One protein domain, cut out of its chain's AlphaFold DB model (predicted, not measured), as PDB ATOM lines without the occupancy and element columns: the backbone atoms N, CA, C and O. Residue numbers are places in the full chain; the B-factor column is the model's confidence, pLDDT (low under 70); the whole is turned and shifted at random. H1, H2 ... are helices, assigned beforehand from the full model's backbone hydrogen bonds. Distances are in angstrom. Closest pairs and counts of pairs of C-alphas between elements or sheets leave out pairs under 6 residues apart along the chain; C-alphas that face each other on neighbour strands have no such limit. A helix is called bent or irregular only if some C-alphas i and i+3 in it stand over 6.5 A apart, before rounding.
ATOM      1  N   TYR A  14      48.999  65.101 163.198       97.69
ATOM      2  CA  TYR A  14      48.302  64.518 164.342       97.69
ATOM      3  C   TYR A  14      49.255  63.691 165.210       97.69
ATOM      4  O   TYR A  14      49.359  63.951 166.406       97.69
ATOM      5  N   ASP A  15      49.989  62.743 164.619       97.56
ATOM      6  CA  ASP A  15      50.901  61.860 165.355       97.56
ATOM      7  C   ASP A  15      52.037  62.653 166.036       97.56
ATOM      8  O   ASP A  15      52.369  62.429 167.207       97.56
ATOM      9  N   GLU A  16      52.623  63.620 165.323       98.00
ATOM     10  CA  GLU A  16      53.681  64.491 165.844       98.00
ATOM     11  C   GLU A  16      53.181  65.389 166.985       98.00
ATOM     12  O   GLU A  16      53.823  65.478 168.034       98.00
ATOM     13  N   LEU A  17      52.028  66.037 166.816       98.06
ATOM     14  CA  LEU A  17      51.456  66.909 167.838       98.06
ATOM     15  C   LEU A  17      50.986  66.114 169.055       98.06
ATOM     16  O   LEU A  17      51.305  66.490 170.181       98.06
ATOM     17  N   HIS A  18      50.276  65.004 168.851       97.31
ATOM     18  CA  HIS A  18      49.764  64.181 169.943       97.31
ATOM     19  C   HIS A  18      50.911  63.611 170.782       97.31
ATOM     20  O   HIS A  18      50.867  63.681 172.006       97.31
ATOM     21  N   SER A  19      51.969  63.092 170.148       97.44
ATOM     22  CA  SER A  19      53.135  62.562 170.876       97.44
ATOM     23  C   SER A  19      53.905  63.630 171.659       97.44
ATOM     24  O   SER A  19      54.525  63.314 172.674       97.44
ATOM     25  N   LYS A  20      53.871  64.887 171.206       97.69
ATOM     26  CA  LYS A  20      54.577  66.006 171.836       97.69
ATOM     27  C   LYS A  20      53.771  66.686 172.943       97.69
ATOM     28  O   LYS A  20      54.361  67.115 173.931       97.69
ATOM     29  N   LEU A  21      52.468  66.862 172.739       97.62
ATOM     30  CA  LEU A  21      51.633  67.759 173.543       97.62
ATOM     31  C   LEU A  21      50.701  67.028 174.511       97.62
ATOM     32  O   LEU A  21      50.293  67.626 175.504       97.62
ATOM     33  N   VAL A  22      50.356  65.766 174.236       97.44
ATOM     34  CA  VAL A  22      49.412  65.001 175.059       97.44
ATOM     35  C   VAL A  22      50.194  64.048 175.967       97.44
ATOM     36  O   VAL A  22      50.853  63.130 175.470       97.44
ATOM     37  N   PRO A  23      50.158  64.232 177.301       95.81
ATOM     38  CA  PRO A  23      50.830  63.325 178.217       95.81
ATOM     39  C   PRO A  23      50.113  61.972 178.261       95.81
ATOM     40  O   PRO A  23      48.925  61.857 177.968       95.81
ATOM     41  N   LEU A  24      50.826  60.939 178.719       92.75
ATOM     42  CA  LEU A  24      50.238  59.610 178.941       92.75
ATOM     43  C   LEU A  24      49.066  59.635 179.938       92.75
ATOM     44  O   LEU A  24      48.175  58.794 179.864       92.75
ATOM     45  N   SER A  25      49.094  60.565 180.892       91.44
ATOM     46  CA  SER A  25      48.063  60.734 181.914       91.44
ATOM     47  C   SER A  25      48.059  62.161 182.447       91.44
ATOM     48  O   SER A  25      49.128  62.749 182.623       91.44
ATOM     49  N   GLY A  26      46.879  62.656 182.813       90.00
ATOM     50  CA  GLY A  26      46.706  63.991 183.378       90.00
ATOM     51  C   GLY A  26      46.464  65.055 182.312       90.00
ATOM     52  O   GLY A  26      46.068  64.749 181.185       90.00
ATOM     53  N   ASN A  27      46.680  66.302 182.713       92.50
ATOM     54  CA  ASN A  27      46.282  67.479 181.949       92.50
ATOM     55  C   ASN A  27      47.412  67.897 181.009       92.50
ATOM     56  O   ASN A  27      48.593  67.747 181.337       92.50
ATOM     57  N   CYS A  28      47.055  68.443 179.850       96.69
ATOM     58  CA  CYS A  28      48.035  68.985 178.919       96.69
ATOM     59  C   CYS A  28      48.586  70.329 179.424       96.69
ATOM     60  O   CYS A  28      47.876  71.118 180.044       96.69
ATOM     61  N   GLU A  29      49.860  70.617 179.141       96.31
ATOM     62  CA  GLU A  29      50.479  71.890 179.548       96.31
ATOM     63  C   GLU A  29      49.932  73.087 178.758       96.31
ATOM     64  O   GLU A  29      49.902  74.213 179.266       96.31
ATOM     65  N   THR A  30      49.508  72.845 177.514       97.69
ATOM     66  CA  THR A  30      49.042  73.875 176.586       97.69
ATOM     67  C   THR A  30      47.587  73.674 176.185       97.69
ATOM     68  O   THR A  30      47.076  72.550 176.174       97.69
ATOM     69  N   LEU A  31      46.935  74.768 175.785       97.19
ATOM     70  CA  LEU A  31      45.591  74.736 175.209       97.19
ATOM     71  C   LEU A  31      45.534  73.828 173.970       97.19
ATOM     72  O   LEU A  31      44.604  73.041 173.811       97.19
ATOM     73  N   GLY A  32      46.552  73.894 173.113       97.25
ATOM     74  CA  GLY A  32      46.677  73.043 171.935       97.25
ATOM     75  C   GLY A  32      46.693  71.554 172.286       97.25
ATOM     76  O   GLY A  32      45.913  70.779 171.728       97.25
ATOM     77  N   GLY A  33      47.488  71.164 173.287       97.94
ATOM     78  CA  GLY A  33      47.499  69.792 173.789       97.94
ATOM     79  C   GLY A  33      46.147  69.362 174.356       97.94
ATOM     80  O   GLY A  33      45.703  68.243 174.111       97.94
ATOM     81  N   GLU A  34      45.458  70.245 175.078       98.19
ATOM     82  CA  GLU A  34      44.156  69.929 175.669       98.19
ATOM     83  C   GLU A  34      43.058  69.772 174.603       98.19
ATOM     84  O   GLU A  34      42.258  68.841 174.678       98.19
ATOM     85  N   THR A  35      43.073  70.590 173.543       97.69
ATOM     86  CA  THR A  35      42.171  70.403 172.387       97.69
ATOM     87  C   THR A  35      42.435  69.079 171.659       97.69
ATOM     88  O   THR A  35      41.486  68.378 171.309       97.69
ATOM     89  N   LEU A  36      43.701  68.676 171.487       97.56
ATOM     90  CA  LEU A  36      44.049  67.358 170.937       97.56
ATOM     91  C   LEU A  36      43.517  66.231 171.819       97.56
ATOM     92  O   LEU A  36      42.840  65.334 171.321       97.56
ATOM     93  N   ARG A  37      43.748  66.313 173.134       98.00
ATOM     94  CA  ARG A  37      43.266  65.327 174.110       98.00
ATOM     95  C   ARG A  37      41.741  65.192 174.079       98.00
ATOM     96  O   ARG A  37      41.230  64.072 174.076       98.00
ATOM     97  N   ALA A  38      41.020  66.310 174.006       97.88
ATOM     98  CA  ALA A  38      39.562  66.335 173.909       97.88
ATOM     99  C   ALA A  38      39.052  65.671 172.616       97.88
ATOM    100  O   ALA A  38      38.155  64.826 172.662       97.88
ATOM    101  N   ALA A  39      39.662  65.981 171.467       97.50
ATOM    102  CA  ALA A  39      39.299  65.364 170.193       97.50
ATOM    103  C   ALA A  39      39.571  63.856 170.183       97.50
ATOM    104  O   ALA A  39      38.700  63.076 169.797       97.50
ATOM    105  N   SER A  40      40.737  63.431 170.677       96.12
ATOM    106  CA  SER A  40      41.089  62.015 170.804       96.12
ATOM    107  C   SER A  40      40.133  61.269 171.733       96.12
ATOM    108  O   SER A  40      39.785  60.126 171.444       96.12
ATOM    109  N   ARG A  41      39.646  61.911 172.806       96.12
ATOM    110  CA  ARG A  41      38.634  61.328 173.698       96.12
ATOM    111  C   ARG A  41      37.308  61.084 172.981       96.12
ATOM    112  O   ARG A  41      36.798  59.971 173.063       96.12
ATOM    113  N   LEU A  42      36.776  62.078 172.262       95.81
ATOM    114  CA  LEU A  42      35.545  61.913 171.471       95.81
ATOM    115  C   LEU A  42      35.692  60.788 170.446       95.81
ATOM    116  O   LEU A  42      34.826  59.925 170.326       95.81
ATOM    117  N   TYR A  43      36.816  60.784 169.731       94.69
ATOM    118  CA  TYR A  43      37.099  59.806 168.690       94.69
ATOM    119  C   TYR A  43      37.207  58.382 169.250       94.69
ATOM    120  O   TYR A  43      36.630  57.438 168.705       94.69
ATOM    121  N   TYR A  44      37.935  58.228 170.359       94.50
ATOM    122  CA  TYR A  44      38.109  56.948 171.034       94.50
ATOM    123  C   TYR A  44      36.784  56.418 171.571       94.50
ATOM    124  O   TYR A  44      36.495  55.233 171.397       94.50
ATOM    125  N   ASP A  45      35.985  57.274 172.210       95.06
ATOM    126  CA  ASP A  45      34.735  56.852 172.828       95.06
ATOM    127  C   ASP A  45      33.678  56.470 171.796       95.06
ATOM    128  O   ASP A  45      33.001  55.456 171.949       95.06
ATOM    129  N   ALA A  46      33.616  57.205 170.685       93.69
ATOM    130  CA  ALA A  46      32.808  56.823 169.540       93.69
ATOM    131  C   ALA A  46      33.189  55.420 169.039       93.69
ATOM    132  O   ALA A  46      32.331  54.548 168.924       93.69
ATOM    133  N   TYR A  47      34.474  55.174 168.768       90.00
ATOM    134  CA  TYR A  47      34.899  53.906 168.170       90.00
ATOM    135  C   TYR A  47      34.771  52.707 169.110       90.00
ATOM    136  O   TYR A  47      34.314  51.646 168.692       90.00
ATOM    137  N   ASN A  48      35.211  52.858 170.358       91.00
ATOM    138  CA  ASN A  48      35.336  51.729 171.278       91.00
ATOM    139  C   ASN A  48      34.076  51.512 172.113       91.00
ATOM    140  O   ASN A  48      33.758  50.370 172.433       91.00
ATOM    141  N   ASN A  49      33.358  52.588 172.444       90.69
ATOM    142  CA  ASN A  49      32.241  52.548 173.386       90.69
ATOM    143  C   ASN A  49      30.921  53.030 172.772       90.69
ATOM    144  O   ASN A  49      29.911  53.017 173.463       90.69
ATOM    145  N   GLY A  50      30.897  53.470 171.509       90.06
ATOM    146  CA  GLY A  50      29.693  54.021 170.886       90.06
ATOM    147  C   GLY A  50      29.112  55.209 171.647       90.06
ATOM    148  O   GLY A  50      27.899  55.301 171.778       90.06
ATOM    149  N   PHE A  51      29.960  56.084 172.189       91.62
ATOM    150  CA  PHE A  51      29.552  57.207 173.040       91.62
ATOM    151  C   PHE A  51      28.860  56.843 174.371       91.62
ATOM    152  O   PHE A  51      28.215  57.693 174.976       91.62
ATOM    153  N   CYS A  52      28.993  55.608 174.868       89.06
ATOM    154  CA  CYS A  52      28.438  55.258 176.181       89.06
ATOM    155  C   CYS A  52      29.012  56.094 177.338       89.06
ATOM    156  O   CYS A  52      28.358  56.198 178.373       89.06
ATOM    157  N   ASN A  53      30.231  56.639 177.218       92.06
ATOM    158  CA  ASN A  53      30.770  57.500 178.265       92.06
ATOM    159  C   ASN A  53      30.377  58.951 178.013       92.06
ATOM    160  O   ASN A  53      30.347  59.435 176.880       92.06
ATOM    161  N   ASN A  54      30.202  59.696 179.099       94.25
ATOM    162  CA  ASN A  54      29.947  61.120 178.994       94.25
ATOM    163  C   ASN A  54      31.188  61.875 178.523       94.25
ATOM    164  O   ASN A  54      32.145  62.085 179.268       94.25
ATOM    165  N   THR A  55      31.161  62.289 177.265       96.12
ATOM    166  CA  THR A  55      32.199  63.054 176.579       96.12
ATOM    167  C   THR A  55      31.793  64.509 176.326       96.12
ATOM    168  O   THR A  55      32.511  65.220 175.620       96.12
ATOM    169  N   SER A  56      30.700  64.983 176.940       96.81
ATOM    170  CA  SER A  56      30.161  66.342 176.747       96.81
ATOM    171  C   SER A  56      31.206  67.421 177.006       96.81
ATOM    172  O   SER A  56      31.403  68.303 176.174       96.81
ATOM    173  N   GLY A  57      31.976  67.279 178.087       97.50
ATOM    174  CA  GLY A  57      33.034  68.225 178.431       97.50
ATOM    175  C   GLY A  57      34.108  68.347 177.350       97.50
ATOM    176  O   GLY A  57      34.557  69.449 177.050       97.50
ATOM    177  N   ALA A  58      34.456  67.245 176.674       97.69
ATOM    178  CA  ALA A  58      35.388  67.287 175.549       97.69
ATOM    179  C   ALA A  58      34.816  68.090 174.377       97.69
ATOM    180  O   ALA A  58      35.512  68.929 173.808       97.69
ATOM    181  N   LEU A  59      33.545  67.882 174.036       97.56
ATOM    182  CA  LEU A  59      32.909  68.600 172.937       97.56
ATOM    183  C   LEU A  59      32.705  70.087 173.250       97.56
ATOM    184  O   LEU A  59      33.016  70.932 172.409       97.56
ATOM    185  N   ILE A  60      32.227  70.413 174.450       97.25
ATOM    186  CA  ILE A  60      31.994  71.795 174.886       97.25
ATOM    187  C   ILE A  60      33.318  72.557 174.967       97.25
ATOM    188  O   ILE A  60      33.403  73.689 174.493       97.25
ATOM    189  N   PHE A  61      34.378  71.920 175.476       97.31
ATOM    190  CA  PHE A  61      35.723  72.487 175.467       97.31
ATOM    191  C   PHE A  61      36.179  72.832 174.045       97.31
ATOM    192  O   PHE A  61      36.619  73.950 173.779       97.31
ATOM    193  N   LEU A  62      36.027  71.904 173.095       97.00
ATOM    194  CA  LEU A  62      36.385  72.156 171.698       97.00
ATOM    195  C   LEU A  62      35.581  73.314 171.102       97.00
ATOM    196  O   LEU A  62      36.169  74.196 170.481       97.00
ATOM    197  N   ARG A  63      34.267  73.362 171.343       95.88
ATOM    198  CA  ARG A  63      33.401  74.469 170.905       95.88
ATOM    199  C   ARG A  63      33.848  75.819 171.471       95.88
ATOM    200  O   ARG A  63      33.802  76.826 170.775       95.88
ATOM    201  N   GLN A  64      34.297  75.846 172.721       94.62
ATOM    202  CA  GLN A  64      34.722  77.071 173.394       94.62
ATOM    203  C   GLN A  64      36.046  77.632 172.850       94.62
ATOM    204  O   GLN A  64      36.239  78.852 172.838       94.62
ATOM    205  N   PHE A  65      36.980  76.764 172.448       94.00
ATOM    206  CA  PHE A  65      38.361  77.171 172.161       94.00
ATOM    207  C   PHE A  65      38.767  77.088 170.691       94.00
ATOM    208  O   PHE A  65      39.686  77.811 170.284       94.00
ATOM    209  N   LEU A  66      38.093  76.274 169.878       92.69
ATOM    210  CA  LEU A  66      38.348  76.253 168.444       92.69
ATOM    211  C   LEU A  66      37.813  77.526 167.772       92.69
ATOM    212  O   LEU A  66      36.793  78.078 168.183       92.69
ATOM    213  N   PRO A  67      38.483  78.027 166.719       84.75
ATOM    214  CA  PRO A  67      37.914  79.077 165.892       84.75
ATOM    215  C   PRO A  67      36.645  78.544 165.217       84.75
ATOM    216  O   PRO A  67      36.701  77.581 164.451       84.75
ATOM    217  N   THR A  68      35.508  79.181 165.478       68.00
ATOM    218  CA  THR A  68      34.221  78.787 164.902       68.00
ATOM    219  C   THR A  68      34.173  79.188 163.426       68.00
ATOM    220  O   THR A  68      33.896  80.338 163.081       68.00
ATOM    221  N   ALA A  69      34.492  78.247 162.541       69.00
ATOM    222  CA  ALA A  69      34.105  78.306 161.135       69.00
ATOM    223  C   ALA A  69      32.787  77.535 160.957       69.00
ATOM    224  O   ALA A  69      32.613  76.495 161.584       69.00
ATOM    225  N   ASP A  70      31.892  77.984 160.072       71.81
ATOM    226  CA  ASP A  70      30.546  77.393 159.908       71.81
ATOM    227  C   ASP A  70      30.553  75.851 159.824       71.81
ATOM    228  O   ASP A  70      29.713  75.173 160.404       71.81
ATOM    229  N   LYS A  71      31.569  75.274 159.169       75.94
ATOM    230  CA  LYS A  71      31.702  73.820 158.983       75.94
ATOM    231  C   LYS A  71      32.036  73.033 160.255       75.94
ATOM    232  O   LYS A  71      31.651  71.869 160.355       75.94
ATOM    233  N   ILE A  72      32.799  73.613 161.189       90.50
ATOM    234  CA  ILE A  72      33.135  72.908 162.434       90.50
ATOM    235  C   ILE A  72      31.933  72.905 163.379       90.50
ATOM    236  O   ILE A  72      31.660  71.874 163.987       90.50
ATOM    237  N   GLU A  73      31.160  73.993 163.421       92.94
ATOM    238  CA  GLU A  73      29.937  74.068 164.230       92.94
ATOM    239  C   GLU A  73      28.920  72.999 163.831       92.94
ATOM    240  O   GLU A  73      28.442  72.274 164.698       92.94
ATOM    241  N   GLU A  74      28.684  72.790 162.530       94.12
ATOM    242  CA  GLU A  74      27.802  71.712 162.055       94.12
ATOM    243  C   GLU A  74      28.249  70.322 162.546       94.12
ATOM    244  O   GLU A  74      27.422  69.484 162.912       94.12
ATOM    245  N   SER A  75      29.561  70.071 162.586       95.38
ATOM    246  CA  SER A  75      30.108  68.801 163.081       95.38
ATOM    247  C   SER A  75      29.958  68.673 164.599       95.38
ATOM    248  O   SER A  75      29.612  67.600 165.089       95.38
ATOM    249  N   LEU A  76      30.185  69.757 165.345       95.88
ATOM    250  CA  LEU A  76      29.995  69.791 166.796       95.88
ATOM    251  C   LEU A  76      28.515  69.600 167.160       95.88
ATOM    252  O   LEU A  76      28.208  68.782 168.020       95.88
ATOM    253  N   ASP A  77      27.596  70.282 166.475       95.19
ATOM    254  CA  ASP A  77      26.148  70.133 166.669       95.19
ATOM    255  C   ASP A  77      25.670  68.713 166.361       95.19
ATOM    256  O   ASP A  77      24.835  68.166 167.079       95.19
ATOM    257  N   PHE A  78      26.220  68.084 165.321       95.00
ATOM    258  CA  PHE A  78      25.879  66.707 164.978       95.00
ATOM    259  C   PHE A  78      26.325  65.695 166.049       95.00
ATOM    260  O   PHE A  78      25.652  64.684 166.267       95.00
ATOM    261  N   ILE A  79      27.464  65.941 166.707       95.56
ATOM    262  CA  ILE A  79      28.009  65.041 167.731       95.56
ATOM    263  C   ILE A  79      27.411  65.317 169.115       95.56
ATOM    264  O   ILE A  79      27.205  64.362 169.858       95.56
ATOM    265  N   TYR A  80      27.076  66.567 169.452       95.06
ATOM    266  CA  TYR A  80      26.637  66.976 170.794       95.06
ATOM    267  C   TYR A  80      25.574  66.067 171.440       95.06
ATOM    268  O   TYR A  80      25.843  65.571 172.537       95.06
ATOM    269  N   PRO A  81      24.454  65.715 170.769       92.12
ATOM    270  CA  PRO A  81      23.402  64.883 171.362       92.12
ATOM    271  C   PRO A  81      23.834  63.455 171.704       92.12
ATOM    272  O   PRO A  81      23.049  62.701 172.258       92.12
ATOM    273  N   LYS A  82      25.040  63.041 171.304       92.12
ATOM    274  CA  LYS A  82      25.594  61.713 171.582       92.12
ATOM    275  C   LYS A  82      26.468  61.704 172.828       92.12
ATOM    276  O   LYS A  82      26.851  60.639 173.270       92.12
ATOM    277  N   THR A  83      26.840  62.866 173.361       93.56
ATOM    278  CA  THR A  83      27.965  62.968 174.299       93.56
ATOM    279  C   THR A  83      27.607  62.782 175.770       93.56
ATOM    280  O   THR A  83      28.522  62.729 176.584       93.56
ATOM    281  N   ASN A  84      26.328  62.682 176.134       88.75
ATOM    282  CA  ASN A  84      25.872  62.574 177.526       88.75
ATOM    283  C   ASN A  84      24.637  61.670 177.707       88.75
ATOM    284  O   ASN A  84      23.926  61.813 178.694       88.75
ATOM    285  N   THR A  85      24.376  60.738 176.787       77.44
ATOM    286  CA  THR A  85      23.128  59.944 176.752       77.44
ATOM    287  C   THR A  85      23.052  58.802 177.766       77.44
ATOM    288  O   THR A  85      22.049  58.094 177.788       77.44
ATOM    289  N   GLY A  86      24.134  58.513 178.501       71.44
ATOM    290  CA  GLY A  86      24.226  57.354 179.406       71.44
ATOM    291  C   GLY A  86      24.067  55.984 178.723       71.44
ATOM    292  O   GLY A  86      24.053  54.947 179.383       71.44
ATOM    293  N   THR A  87      23.936  55.960 177.394       72.50
ATOM    294  CA  THR A  87      23.530  54.803 176.593       72.50
ATOM    295  C   THR A  87      24.310  54.744 175.286       72.50
ATOM    296  O   THR A  87      24.835  55.746 174.799       72.50
ATOM    297  N   TYR A  88      24.367  53.552 174.692       77.19
ATOM    298  CA  TYR A  88      25.035  53.335 173.414       77.19
ATOM    299  C   TYR A  88      24.371  54.130 172.283       77.19
ATOM    300  O   TYR A  88      23.192  53.950 171.979       77.19
ATOM    301  N   SER A  89      25.163  54.936 171.581       77.44
ATOM    302  CA  SER A  89      24.771  55.644 170.367       77.44
ATOM    303  C   SER A  89      25.477  55.037 169.157       77.44
ATOM    304  O   SER A  89      26.704  55.007 169.070       77.44
ATOM    305  N   SER A  90      24.709  54.580 168.164       72.88
ATOM    306  CA  SER A  90      25.296  53.984 166.959       72.88
ATOM    307  C   SER A  90      26.240  54.962 166.250       72.88
ATOM    308  O   SER A  90      25.849  56.094 165.932       72.88
ATOM    309  N   THR A  91      27.448  54.501 165.921       78.62
ATOM    310  CA  THR A  91      28.409  55.250 165.104       78.62
ATOM    311  C   THR A  91      28.276  54.865 163.635       78.62
ATOM    312  O   THR A  91      28.672  53.774 163.226       78.62
ATOM    313  N   GLY A  92      27.701  55.763 162.835       85.12
ATOM    314  CA  GLY A  92      27.573  55.592 161.386       85.12
ATOM    315  C   GLY A  92      28.694  56.284 160.607       85.12
ATOM    316  O   GLY A  92      29.546  56.966 161.173       85.12
ATOM    317  N   GLU A  93      28.656  56.171 159.278       87.88
ATOM    318  CA  GLU A  93      29.602  56.856 158.383       87.88
ATOM    319  C   GLU A  93      29.651  58.371 158.646       87.88
ATOM    320  O   GLU A  93      30.733  58.933 158.813       87.88
ATOM    321  N   MET A  94      28.486  59.009 158.801       91.19
ATOM    322  CA  MET A  94      28.377  60.444 159.092       91.19
ATOM    323  C   MET A  94      29.010  60.840 160.431       91.19
ATOM    324  O   MET A  94      29.581  61.920 160.543       91.19
ATOM    325  N   THR A  95      28.975  59.956 161.432       93.75
ATOM    326  CA  THR A  95      29.690  60.152 162.701       93.75
ATOM    327  C   THR A  95      31.191  60.184 162.479       93.75
ATOM    328  O   THR A  95      31.862  61.075 162.987       93.75
ATOM    329  N   GLY A  96      31.711  59.265 161.663       94.19
ATOM    330  CA  GLY A  96      33.118  59.279 161.282       94.19
ATOM    331  C   GLY A  96      33.514  60.560 160.547       94.19
ATOM    332  O   GLY A  96      34.545  61.132 160.870       94.19
ATOM    333  N   VAL A  97      32.682  61.038 159.617       94.94
ATOM    334  CA  VAL A  97      32.930  62.286 158.870       94.94
ATOM    335  C   VAL A  97      32.977  63.507 159.794       94.94
ATOM    336  O   VAL A  97      33.887  64.328 159.669       94.94
ATOM    337  N   ALA A  98      32.032  63.623 160.729       95.44
ATOM    338  CA  ALA A  98      32.002  64.728 161.687       95.44
ATOM    339  C   ALA A  98      33.212  64.688 162.639       95.44
ATOM    340  O   ALA A  98      33.869  65.707 162.840       95.44
ATOM    341  N   LEU A  99      33.568  63.510 163.163       96.06
ATOM    342  CA  LEU A  99      34.740  63.346 164.030       96.06
ATOM    343  C   LEU A  99      36.056  63.624 163.295       96.06
ATOM    344  O   LEU A  99      36.919  64.305 163.840       96.06
ATOM    345  N   ASP A 100      36.202  63.151 162.054       96.00
ATOM    346  CA  ASP A 100      37.369  63.456 161.221       96.00
ATOM    347  C   ASP A 100      37.489  64.977 160.988       96.00
ATOM    348  O   ASP A 100      38.579  65.529 161.104       96.00
ATOM    349  N   SER A 101      36.365  65.673 160.764       95.50
ATOM    350  CA  SER A 101      36.337  67.136 160.589       95.50
ATOM    351  C   SER A 101      36.712  67.897 161.868       95.50
ATOM    352  O   SER A 101      37.390  68.923 161.804       95.50
ATOM    353  N   ILE A 102      36.307  67.389 163.037       96.69
ATOM    354  CA  ILE A 102      36.708  67.943 164.338       96.69
ATOM    355  C   ILE A 102      38.215  67.783 164.552       96.69
ATOM    356  O   ILE A 102      38.882  68.745 164.933       96.69
ATOM    357  N   VAL A 103      38.770  66.599 164.271       96.94
ATOM    358  CA  VAL A 103      40.217  66.355 164.384       96.94
ATOM    359  C   VAL A 103      41.000  67.256 163.427       96.94
ATOM    360  O   VAL A 103      41.981  67.870 163.846       96.94
ATOM    361  N   ASP A 104      40.539  67.413 162.183       96.12
ATOM    362  CA  ASP A 104      41.149  68.336 161.220       96.12
ATOM    363  C   ASP A 104      41.196  69.770 161.776       96.12
ATOM    364  O   ASP A 104      42.258  70.394 161.781       96.12
ATOM    365  N   ALA A 105      40.082  70.280 162.313       96.06
ATOM    366  CA  ALA A 105      40.012  71.628 162.882       96.06
ATOM    367  C   ALA A 105      40.960  71.823 164.078       96.06
ATOM    368  O   ALA A 105      41.583  72.878 164.219       96.06
ATOM    369  N   VAL A 106      41.109  70.802 164.923       97.12
ATOM    370  CA  VAL A 106      42.028  70.822 166.069       97.12
ATOM    371  C   VAL A 106      43.481  70.871 165.617       97.12
ATOM    372  O   VAL A 106      44.276  71.633 166.172       97.12
ATOM    373  N   ILE A 107      43.841  70.099 164.593       97.19
ATOM    374  CA  ILE A 107      45.197  70.120 164.041       97.19
ATOM    375  C   ILE A 107      45.475  71.479 163.402       97.19
ATOM    376  O   ILE A 107      46.511  72.086 163.663       97.19
ATOM    377  N   GLU A 108      44.532  72.016 162.628       96.00
ATOM    378  CA  GLU A 108      44.677  73.348 162.045       96.00
ATOM    379  C   GLU A 108      44.833  74.443 163.104       96.00
ATOM    380  O   GLU A 108      45.678  75.325 162.936       96.00
ATOM    381  N   PHE A 109      44.069  74.375 164.197       96.12
ATOM    382  CA  PHE A 109      44.220  75.273 165.339       96.12
ATOM    383  C   PHE A 109      45.638  75.193 165.919       96.12
ATOM    384  O   PHE A 109      46.303  76.220 166.045       96.12
ATOM    385  N   ASN A 110      46.140  73.980 166.168       97.06
ATOM    386  CA  ASN A 110      47.487  73.757 166.697       97.06
ATOM    387  C   ASN A 110      48.608  74.246 165.762       97.06
ATOM    388  O   ASN A 110      49.681  74.615 166.231       97.06
ATOM    389  N   LEU A 111      48.380  74.255 164.447       96.31
ATOM    390  CA  LEU A 111      49.380  74.682 163.466       96.31
ATOM    391  C   LEU A 111      49.356  76.186 163.172       96.31
ATOM    392  O   LEU A 111      50.371  76.736 162.741       96.31
ATOM    393  N   LYS A 112      48.200  76.844 163.314       95.50
ATOM    394  CA  LYS A 112      47.976  78.195 162.769       95.50
ATOM    395  C   LYS A 112      47.661  79.244 163.831       95.50
ATOM    396  O   LYS A 112      47.875  80.428 163.574       95.50
ATOM    397  N   ASP A 113      47.131  78.845 164.982       95.00
ATOM    398  CA  ASP A 113      46.666  79.777 166.003       95.00
ATOM    399  C   ASP A 113      47.673  79.889 167.149       95.00
ATOM    400  O   ASP A 113      47.983  78.917 167.834       95.00
ATOM    401  N   ILE A 114      48.152  81.108 167.408       93.62
ATOM    402  CA  ILE A 114      49.126  81.384 168.474       93.62
ATOM    403  C   ILE A 114      48.602  81.025 169.873       93.62
ATOM    404  O   ILE A 114      49.386  80.825 170.800       93.62
ATOM    405  N   ARG A 115      47.277  80.932 170.050       94.81
ATOM    406  CA  ARG A 115      46.663  80.519 171.317       94.81
ATOM    407  C   ARG A 115      46.945  79.055 171.644       94.81
ATOM    408  O   ARG A 115      46.894  78.708 172.820       94.81
ATOM    409  N   ALA A 116      47.269  78.209 170.664       95.62
ATOM    410  CA  ALA A 116      47.556  76.796 170.907       95.62
ATOM    411  C   ALA A 116      48.746  76.584 171.863       95.62
ATOM    412  O   ALA A 116      48.714  75.667 172.680       95.62
ATOM    413  N   ASP A 117      49.741  77.473 171.838       96.31
ATOM    414  CA  ASP A 117      50.908  77.427 172.733       96.31
ATOM    415  C   ASP A 117      50.655  78.079 174.106       96.31
ATOM    416  O   ASP A 117      51.533  78.082 174.973       96.31
ATOM    417  N   SER A 118      49.471  78.664 174.327       96.00
ATOM    418  CA  SER A 118      49.129  79.255 175.621       96.00
ATOM    419  C   SER A 118      48.983  78.178 176.695       96.00
ATOM    420  O   SER A 118      48.602  77.041 176.412       96.00
ATOM    421  N   LYS A 119      49.298  78.539 177.941       94.94
ATOM    422  CA  LYS A 119      49.171  77.639 179.088       94.94
ATOM    423  C   LYS A 119      47.715  77.186 179.244       94.94
ATOM    424  O   LYS A 119      46.816  78.021 179.218       94.94
ATOM    425  N   GLY A 120      47.503  75.887 179.452       83.56
ATOM    426  CA  GLY A 120      46.187  75.340 179.781       83.56
ATOM    427  C   GLY A 120      45.718  75.850 181.145       83.56
ATOM    428  O   GLY A 120      46.324  75.534 182.169       83.56
ATOM    429  N   GLU A 121      44.677  76.684 181.155       86.31
ATOM    430  CA  GLU A 121      44.018  77.153 182.385       86.31
ATOM    431  C   GLU A 121      42.807  76.299 182.766       86.31
ATOM    432  O   GLU A 121      42.478  76.206 183.943       86.31
ATOM    433  N   TYR A 122      42.184  75.672 181.770       89.69
ATOM    434  CA  TYR A 122      41.007  74.825 181.908       89.69
ATOM    435  C   TYR A 122      41.276  73.486 181.236       89.69
ATOM    436  O   TYR A 122      42.037  73.419 180.266       89.69
ATOM    437  N   GLU A 123      40.614  72.444 181.717       93.44
ATOM    438  CA  GLU A 123      40.601  71.137 181.075       93.44
ATOM    439  C   GLU A 123      39.196  70.735 180.631       93.44
ATOM    440  O   GLU A 123      38.197  71.292 181.083       93.44
ATOM    441  N   MET A 124      39.095  69.747 179.739       95.12
ATOM    442  CA  MET A 124      37.798  69.333 179.196       95.12
ATOM    443  C   MET A 124      36.772  68.921 180.262       95.12
ATOM    444  O   MET A 124      35.573  69.061 180.043       95.12
ATOM    445  N   PHE A 125      37.219  68.419 181.416       95.31
ATOM    446  CA  PHE A 125      36.326  67.989 182.492       95.31
ATOM    447  C   PHE A 125      35.683  69.155 183.251       95.31
ATOM    448  O   PHE A 125      34.606  68.965 183.809       95.31
ATOM    449  N   ASP A 126      36.261  70.361 183.200       96.19
ATOM    450  CA  ASP A 126      35.653  71.569 183.782       96.19
ATOM    451  C   ASP A 126      34.334  71.953 183.085       96.19
ATOM    452  O   ASP A 126      33.531  72.709 183.630       96.19
ATOM    453  N   PHE A 127      34.112  71.429 181.875       95.94
ATOM    454  CA  PHE A 127      32.944  71.693 181.033       95.94
ATOM    455  C   PHE A 127      31.981  70.505 180.955       95.94
ATOM    456  O   PHE A 127      31.049  70.539 180.154       95.94
ATOM    457  N   GLN A 128      32.226  69.426 181.704       95.50
ATOM    458  CA  GLN A 128      31.404  68.225 181.602       95.50
ATOM    459  C   GLN A 128      30.009  68.471 182.188       95.50
ATOM    460  O   GLN A 128      29.871  68.888 183.336       95.50
TER     461      GLN A 128
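What this domain is: This is residues 14 to 128 of the 147 residues of an uncharacterized protein of marine metagenome (UniProt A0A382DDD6). Two long helices, H2 and H5, lie side by side and run opposite ways as the core, and the helical hairpin H3 and H4 covers one side of them, H3 on H2 and H4 crossing H5. H1 packs on residues 32 to 37 of H2 on the side away from H3 and H4, the short H6 packs on residues 31 to 33 at the first end of H2, and the short H7 packs on H3, on the same side of H2 and H5 as the hairpin. The printed part has 115 residues with seven named helices, H1 to H7 in order along the chain, and no named strand; the class is all helix. The whole is compact, with a radius of gyration of the C-alphas of 13.1 A, and rounded, spanning 35 by 30 by 24 A.

Where its parts are: The longest helix, H5, covers residues 93 to 112, 28.5 A from C-alpha 93 at (29.602, 56.856, 158.383) to C-alpha 112 at (47.976, 78.195, 162.769). H2 covers residues 31 to 49 and is 26.0 A long. H4, residues 70 to 82, is 20.2 A long and irregular: C-alphas 78 and 81 are 7.1 A apart. H3, residues 56 to 65, is 14.3 A long. H1 covers residues 14 to 21, beginning with C-alpha 14 at (48.302, 64.518, 164.342). H6 is residues 114 to 117 and H7 residues 124 to 127.

How they stand to each other: H5 and H2 are the hubs, touching four helices each. They touch at a shallow tilt of 15 degrees, opposite ways; their closest C-alphas, Gly 32 and Asn 110, are 5.3 A apart. H4 touches H5 at a steep tilt of 53 degrees, closest at the C-alphas of Ser 75 and Ala 98, 4.7 A. H3 touches residues 35 to 42 of H2, closest at Ala 38 and Ala 58, whose C-alphas are 4.6 A apart; this hairpin has a shallow tilt of 33 degrees, only just short of steep. H3 and H4 are a hairpin too, at 16 degrees, with the C-alphas of Leu 59 and Tyr 80 closest at 6.8 A. H1 touches residues 32 to 37 of H2 at a steep tilt of 56 degrees, with the C-alphas of Leu 21 and Gly 33 closest at 4.6 A. H6 touches residues 31 to 33 of H2, the C-alphas of Gly 32 and Ala 116 being closest at 4.0 A. H7 touches H3, closest at the C-alphas of Gly 57 and Phe 127, 4.3 A. Among the pairs that are apart are H1 and H4, and H5 and H7. In H1, H2, H3 and H5 every O i to N i+4 pair is within hydrogen-bond range; in H4 6 of 9 are, and H6 and H7 are too short for such a pair.

The domain as a whole: The two C-alphas farthest apart, those of Thr 87 and Ile 114, are 37.8 A apart. The printed part has no cut, and no link is long. The mean pLDDT of the printed part is 92.7, and residues 68 to 69 are under 70.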